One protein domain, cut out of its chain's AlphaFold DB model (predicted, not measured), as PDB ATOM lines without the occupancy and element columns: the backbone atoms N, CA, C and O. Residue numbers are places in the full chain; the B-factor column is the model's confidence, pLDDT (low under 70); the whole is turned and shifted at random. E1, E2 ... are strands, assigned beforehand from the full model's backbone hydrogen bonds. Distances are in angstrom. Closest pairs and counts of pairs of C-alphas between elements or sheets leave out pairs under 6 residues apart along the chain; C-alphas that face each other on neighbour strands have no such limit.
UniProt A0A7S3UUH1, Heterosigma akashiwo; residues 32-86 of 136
ATOM      1  N   ASP A  32     292.444 198.511 240.257       57.81
ATOM      2  CA  ASP A  32     291.230 197.931 240.823       57.81
ATOM      3  C   ASP A  32     290.190 197.753 239.708       57.81
ATOM      4  O   ASP A  32     289.778 198.718 239.062       57.81
ATOM      5  N   GLY A  33     289.781 196.511 239.447       53.12
ATOM      6  CA  GLY A  33     288.814 196.173 238.402       53.12
ATOM      7  C   GLY A  33     287.404 195.940 238.946       53.12
ATOM      8  O   GLY A  33     287.213 195.205 239.915       53.12
ATOM      9  N   ALA A  34     286.402 196.505 238.276       53.97
ATOM     10  CA  ALA A  34     284.994 196.151 238.410       53.97
ATOM     11  C   ALA A  34     284.498 195.605 237.060       53.97
ATOM     12  O   ALA A  34     284.318 196.357 236.104       53.97
ATOM     13  N   ALA A  35     284.314 194.289 236.954       51.69
ATOM     14  CA  ALA A  35     283.794 193.647 235.747       51.69
ATOM     15  C   ALA A  35     282.281 193.461 235.867       51.69
ATOM     16  O   ALA A  35     281.818 192.873 236.842       51.69
ATOM     17  N   ALA A  36     281.520 193.942 234.885       54.72
ATOM     18  CA  ALA A  36     280.088 193.700 234.824       54.72
ATOM     19  C   ALA A  36     279.547 193.987 233.416       54.72
ATOM     20  O   ALA A  36     279.431 195.142 233.001       54.72
ATOM     21  N   ALA A  37     279.231 192.885 232.731       51.66
ATOM     22  CA  ALA A  37     278.272 192.674 231.642       51.66
ATOM     23  C   ALA A  37     278.866 191.616 230.701       51.66
ATOM     24  O   ALA A  37     279.916 191.845 230.100       51.66
ATOM     25  N   ALA A  38     278.214 190.454 230.615       55.53
ATOM     26  CA  ALA A  38     278.477 189.463 229.580       55.53
ATOM     27  C   ALA A  38     277.349 189.559 228.551       55.53
ATOM     28  O   ALA A  38     276.181 189.546 228.939       55.53
ATOM     29  N   THR A  39     277.681 189.696 227.273       55.78
ATOM     30  CA  THR A  39     276.697 189.713 226.184       55.78
ATOM     31  C   THR A  39     276.825 188.420 225.406       55.78
ATOM     32  O   THR A  39     277.934 188.064 225.029       55.78
ATOM     33  N   ALA A  40     275.717 187.716 225.180       53.00
ATOM     34  CA  ALA A  40     275.668 186.583 224.264       53.00
ATOM     35  C   ALA A  40     274.880 187.018 223.028       53.00
ATOM     36  O   ALA A  40     273.655 187.097 223.067       53.00
ATOM     37  N   GLU A  41     275.582 187.368 221.951       51.44
ATOM     38  CA  GLU A  41     274.948 187.717 220.667       51.44
ATOM     39  C   GLU A  41     274.687 186.465 219.808       51.44
ATOM     40  O   GLU A  41     273.889 186.502 218.873       51.44
ATOM     41  N   SER A  42     275.317 185.327 220.122       50.25
ATOM     42  CA  SER A  42     275.260 184.117 219.299       50.25
ATOM     43  C   SER A  42     274.929 182.858 220.102       50.25
ATOM     44  O   SER A  42     275.329 182.657 221.245       50.25
ATOM     45  N   ARG A  43     274.117 182.002 219.473       52.53
ATOM     46  CA  ARG A  43     273.453 180.830 220.064       52.53
ATOM     47  C   ARG A  43     274.356 179.592 220.205       52.53
ATOM     48  O   ARG A  43     273.836 178.515 220.489       52.53
ATOM     49  N   ASP A  44     275.672 179.723 220.033       60.19
ATOM     50  CA  ASP A  44     276.586 178.576 219.922       60.19
ATOM     51  C   ASP A  44     277.239 178.152 221.257       60.19
ATOM     52  O   ASP A  44     277.965 177.156 221.315       60.19
ATOM     53  N   GLY A  45     276.932 178.841 222.365       64.19
ATOM     54  CA  GLY A  45     277.275 178.418 223.727       64.19
ATOM     55  C   GLY A  45     277.195 179.551 224.755       64.19
ATOM     56  O   GLY A  45     277.259 180.718 224.396       64.19
ATOM     57  N   GLU A  46     277.099 179.216 226.048       72.19
ATOM     58  CA  GLU A  46     277.052 180.193 227.164       72.19
ATOM     59  C   GLU A  46     278.251 181.163 227.176       72.19
ATOM     60  O   GLU A  46     278.154 182.285 227.665       72.19
ATOM     61  N   ASP A  47     279.382 180.736 226.613       77.25
ATOM     62  CA  ASP A  47     280.631 181.500 226.572       77.25
ATOM     63  C   ASP A  47     280.845 182.276 225.267       77.25
ATOM     64  O   ASP A  47     281.938 182.808 225.043       77.25
ATOM     65  N   ASP A  48     279.862 182.271 224.369       80.50
ATOM     66  CA  ASP A  48     279.965 182.944 223.084       80.50
ATOM     67  C   ASP A  48     279.486 184.387 223.215       80.50
ATOM     68  O   ASP A  48     278.293 184.661 223.347       80.50
ATOM     69  N   GLY A  49     280.442 185.313 223.288       84.94
ATOM     70  CA  GLY A  49     280.132 186.655 223.744       84.94
ATOM     71  C   GLY A  49     281.311 187.533 224.119       84.94
ATOM     72  O   GLY A  49     282.482 187.188 223.925       84.94
ATOM     73  N   TYR A  50     280.985 188.670 224.729       85.81
ATOM     74  CA  TYR A  50     281.961 189.613 225.265       85.81
ATOM     75  C   TYR A  50     281.736 189.844 226.748       85.81
ATOM     76  O   TYR A  50     280.601 189.951 227.198       85.81
ATOM     77  N   VAL A  51     282.828 189.967 227.498       85.75
ATOM     78  CA  VAL A  51     282.817 190.433 228.886       85.75
ATOM     79  C   VAL A  51     283.322 191.863 228.903       85.75
ATOM     80  O   VAL A  51     284.352 192.167 228.303       85.75
ATOM     81  N   MET A  52     282.622 192.739 229.607       85.81
ATOM     82  CA  MET A  52     282.973 194.150 229.720       85.81
ATOM     83  C   MET A  52     283.186 194.545 231.177       85.81
ATOM     84  O   MET A  52     282.568 194.000 232.097       85.81
ATOM     85  N   GLY A  53     284.078 195.505 231.401       86.19
ATOM     86  CA  GLY A  53     284.390 195.976 232.743       86.19
ATOM     87  C   GLY A  53     285.072 197.330 232.764       86.19
ATOM     88  O   GLY A  53     285.671 197.769 231.784       86.19
ATOM     89  N   MET A  54     284.985 197.977 233.919       86.19
ATOM     90  CA  MET A  54     285.692 199.207 234.228       86.19
ATOM     91  C   MET A  54     286.930 198.885 235.060       86.19
ATOM     92  O   MET A  54     286.858 198.159 236.050       86.19
ATOM     93  N   VAL A  55     288.068 199.441 234.682       87.56
ATOM     94  CA  VAL A  55     289.330 199.334 235.406       87.56
ATOM     95  C   VAL A  55     289.695 200.718 235.903       87.56
ATOM     96  O   VAL A  55     289.708 201.674 235.135       87.56
ATOM     97  N   TYR A  56     289.985 200.838 237.189       84.31
ATOM     98  CA  TYR A  56     290.515 202.056 237.774       84.31
ATOM     99  C   TYR A  56     292.021 201.902 237.989       84.31
ATOM    100  O   TYR A  56     292.468 200.979 238.670       84.31
ATOM    101  N   ASP A  57     292.799 202.799 237.389       83.62
ATOM    102  CA  ASP A  57     294.239 202.908 237.584       83.62
ATOM    103  C   ASP A  57     294.522 203.955 238.661       83.62
ATOM    104  O   ASP A  57     294.347 205.155 238.446       83.62
ATOM    105  N   ARG A  58     294.969 203.494 239.833       80.69
ATOM    106  CA  ARG A  58     295.259 204.370 240.969       80.69
ATOM    107  C   ARG A  58     296.490 205.243 240.746       80.69
ATOM    108  O   ARG A  58     296.558 206.321 241.326       80.69
ATOM    109  N   ALA A  59     297.462 204.788 239.956       83.25
ATOM    110  CA  ALA A  59     298.680 205.552 239.699       83.25
ATOM    111  C   ALA A  59     298.405 206.734 238.761       83.25
ATOM    112  O   ALA A  59     298.972 207.808 238.939       83.25
ATOM    113  N   ALA A  60     297.519 206.532 237.784       82.38
ATOM    114  CA  ALA A  60     297.105 207.561 236.835       82.38
ATOM    115  C   ALA A  60     295.862 208.360 237.274       82.38
ATOM    116  O   ALA A  60     295.492 209.301 236.576       82.38
ATOM    117  N   ASP A  61     295.211 207.970 238.378       84.56
ATOM    118  CA  ASP A  61     293.906 208.484 238.830       84.56
ATOM    119  C   ASP A  61     292.858 208.524 237.697       84.56
ATOM    120  O   ASP A  61     292.125 209.491 237.495       84.56
ATOM    121  N   ALA A  62     292.817 207.453 236.899       85.44
ATOM    122  CA  ALA A  62     292.025 207.389 235.675       85.44
ATOM    123  C   ALA A  62     291.242 206.078 235.572       85.44
ATOM    124  O   ALA A  62     291.656 205.037 236.080       85.44
ATOM    125  N   SER A  63     290.105 206.124 234.876       87.56
ATOM    126  CA  SER A  63     289.290 204.943 234.591       87.56
ATOM    127  C   SER A  63     289.385 204.546 233.121       87.56
ATOM    128  O   SER A  63     289.406 205.391 232.226       87.56
ATOM    129  N   GLU A  64     289.409 203.245 232.869       89.69
ATOM    130  CA  GLU A  64     289.407 202.635 231.545       89.69
ATOM    131  C   GLU A  64     288.231 201.663 231.437       89.69
ATOM    132  O   GLU A  64     287.933 200.930 232.375       89.69
ATOM    133  N   PHE A  65     287.581 201.624 230.283       90.00
ATOM    134  CA  PHE A  65     286.605 200.603 229.935       90.00
ATOM    135  C   PHE A  65     287.271 199.554 229.052       90.00
ATOM    136  O   PHE A  65     287.897 199.894 228.049       90.00
ATOM    137  N   VAL A  66     287.154 198.282 229.414       89.31
ATOM    138  CA  VAL A  66     287.846 197.185 228.736       89.31
ATOM    139  C   VAL A  66     286.838 196.124 228.315       89.31
ATOM    140  O   VAL A  66     285.919 195.784 229.062       89.31
ATOM    141  N   VAL A  67     287.029 195.609 227.103       88.50
ATOM    142  CA  VAL A  67     286.227 194.542 226.509       88.50
ATOM    143  C   VAL A  67     287.119 193.332 226.276       88.50
ATOM    144  O   VAL A  67     288.173 193.432 225.638       88.50
ATOM    145  N   TRP A  68     286.669 192.178 226.747       88.94
ATOM    146  CA  TRP A  68     287.304 190.886 226.545       88.94
ATOM    147  C   TRP A  68     286.395 189.963 225.746       88.94
ATOM    148  O   TRP A  68     285.174 189.994 225.863       88.94
ATOM    149  N   ASP A  69     287.014 189.099 224.961       85.50
ATOM    150  CA  ASP A  69     286.360 187.935 224.369       85.50
ATOM    151  C   ASP A  69     285.975 186.946 225.476       85.50
ATOM    152  O   ASP A  69     286.849 186.525 226.229       85.50
ATOM    153  N   ALA A  70     284.703 186.572 225.620       84.62
ATOM    154  CA  ALA A  70     284.254 185.762 226.758       84.62
ATOM    155  C   ALA A  70     284.886 184.357 226.783       84.62
ATOM    156  O   ALA A  70     285.185 183.818 227.852       84.62
ATOM    157  N   ARG A  71     285.176 183.784 225.608       84.25
ATOM    158  CA  ARG A  71     285.715 182.426 225.472       84.25
ATOM    159  C   ARG A  71     287.203 182.338 225.792       84.25
ATOM    160  O   ARG A  71     287.662 181.406 226.453       84.25
ATOM    161  N   THR A  72     287.980 183.277 225.272       85.75
ATOM    162  CA  THR A  72     289.446 183.280 225.393       85.75
ATOM    163  C   THR A  72     289.945 184.193 226.501       85.75
ATOM    164  O   THR A  72     291.090 184.059 226.938       85.75
ATOM    165  N   LEU A  73     289.093 185.121 226.929       83.50
ATOM    166  CA  LEU A  73     289.404 186.234 227.808       83.50
ATOM    167  C   LEU A  73     290.576 187.087 227.282       83.50
ATOM    168  O   LEU A  73     291.312 187.733 228.020       83.50
ATOM    169  N   LYS A  74     290.792 187.111 225.966       87.44
ATOM    170  CA  LYS A  74     291.747 188.046 225.369       87.44
ATOM    171  C   LYS A  74     291.117 189.430 225.301       87.44
ATOM    172  O   LYS A  74     289.956 189.565 224.918       87.44
ATOM    173  N   GLU A  75     291.891 190.446 225.667       88.50
ATOM    174  CA  GLU A  75     291.486 191.842 225.508       88.50
ATOM    175  C   GLU A  75     291.258 192.140 224.024       88.50
ATOM    176  O   GLU A  75     292.101 191.833 223.179       88.50
ATOM    177  N   ARG A  76     290.089 192.698 223.711       91.69
ATOM    178  CA  ARG A  76     289.687 193.099 222.358       91.69
ATOM    179  C   ARG A  76     289.728 194.608 222.186       91.69
ATOM    180  O   ARG A  76     290.074 195.084 221.112       91.69
ATOM    181  N   CYS A  77     289.370 195.345 223.232       91.38
ATOM    182  CA  CYS A  77     289.330 196.798 223.213       91.38
ATOM    183  C   CYS A  77     289.593 197.355 224.610       91.38
ATOM    184  O   CYS A  77     289.185 196.761 225.609       91.38
ATOM    185  N   ARG A  78     290.231 198.523 224.656       90.94
ATOM    186  CA  ARG A  78     290.440 199.322 225.857       90.94
ATOM    187  C   ARG A  78     290.238 200.789 225.517       90.94
ATOM    188  O   ARG A  78     290.897 201.327 224.630       90.94
ATOM    189  N   LEU A  79     289.334 201.432 226.241       91.31
ATOM    190  CA  LEU A  79     288.953 202.821 226.064       91.31
ATOM    191  C   LEU A  79     289.274 203.602 227.336       91.31
ATOM    192  O   LEU A  79     288.749 203.303 228.404       91.31
ATOM    193  N   LYS A  80     290.101 204.640 227.223       90.81
ATOM    194  CA  LYS A  80     290.357 205.565 228.331       90.81
ATOM    195  C   LYS A  80     289.170 206.503 228.503       90.81
ATOM    196  O   LYS A  80     288.738 207.129 227.534       90.81
ATOM    197  N   LEU A  81     288.660 206.620 229.723       88.12
ATOM    198  CA  LEU A  81     287.572 207.539 230.025       88.12
ATOM    199  C   LEU A  81     288.107 208.929 230.358       88.12
ATOM    200  O   LEU A  81     289.183 209.088 230.929       88.12
ATOM    201  N   ARG A  82     287.325 209.951 229.995       89.12
ATOM    202  CA  ARG A  82     287.657 211.359 230.266       89.12
ATOM    203  C   ARG A  82     287.570 211.712 231.749       89.12
ATOM    204  O   ARG A  82     288.188 212.678 232.174       89.12
ATOM    205  N   GLN A  83     286.762 210.972 232.502       88.75
ATOM    206  CA  GLN A  83     286.515 211.195 233.920       88.75
ATOM    207  C   GLN A  83     286.595 209.871 234.675       88.75
ATOM    208  O   GLN A  83     286.329 208.803 234.117       88.75
ATOM    209  N   ARG A  84     286.952 209.963 235.955       86.69
ATOM    210  CA  ARG A  84     287.007 208.825 236.869       86.69
ATOM    211  C   ARG A  84     285.602 208.292 237.148       86.69
ATOM    212  O   ARG A  84     284.702 209.055 237.489       86.69
ATOM    213  N   VAL A  85     285.448 206.973 237.092       85.12
ATOM    214  CA  VAL A  85     284.220 206.277 237.486       85.12
ATOM    215  C   VAL A  85     284.377 205.768 238.928       85.12
ATOM    216  O   VAL A  85     285.320 205.022 239.204       85.12
ATOM    217  N   PRO A  86     283.501 206.167 239.871       80.81
ATOM    218  CA  PRO A  86     283.519 205.663 241.243       80.81
ATOM    219  C   PRO A  86     283.290 204.152 241.319       80.81
ATOM    220  O   PRO A  86     282.716 203.558 240.416       80.81
TER     221      PRO A  86
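What this domain is: This is residues 32 to 86 of the 136 residues of a protein of Heterosigma akashiwo (UniProt A0A7S3UUH1). Picture one twisted, four-stranded ribbon, a single sheet whose strands run to and fro along the long axis, with no named helix over either face. The loop between E1 and E2, residues 40 to 49, reaches out at one end of the rod, and the turn between E2 and E3 is at the other end. The printed part has 55 residues, with four named strands in the order E1, E2, E3, E4 both along the chain and across the sheet, antiparallel throughout; the class is all strand. It is only just loose, close to compact, with a radius of gyration of the C-alphas of 12.5 A and spans of 39 by 18 by 17 A.

How they stand to each other: Look first at the inner strands E2, residues 50 to 57, and E3, residues 62 to 69, an antiparallel hairpin at 157 degrees, where N 55 and O 64 are 2.7 A apart, within hydrogen-bond range. On the other side of E2 find the edge strand E1, residues 32 to 39, antiparallel to it at 163 degrees, with N 34 and O 54 at 2.8 A. The other edge strand, E4, residues 75 to 80, is antiparallel to E3 at 161 degrees, with N 65 and O 79 at 2.8 A. These four strands form a meander, each the antiparallel neighbour of the one before. E1 and E4 are apart. From edge to edge the strands' lines turn by 58 degrees.

Where its parts are: Find C-alpha 32 at (291.230, 197.931, 240.823); from there E1 runs 22.2 A to C-alpha 39. E2 covers 21.9 A and E3 23.2 A. E4 runs 14.1 A and ends at C-alpha 80, at (290.357, 205.565, 228.331).

The domain as a whole: The C-alphas farthest apart are those of Arg 43 and Ala 59, 40.4 A. The printed part has no cut. The links E2 to E3 and E3 to E4 are tight, and E1 to E2 is short. In the B-factor column, look at residues 32 to 45: their pLDDT is under 70, while the mean of the printed part is 78.0.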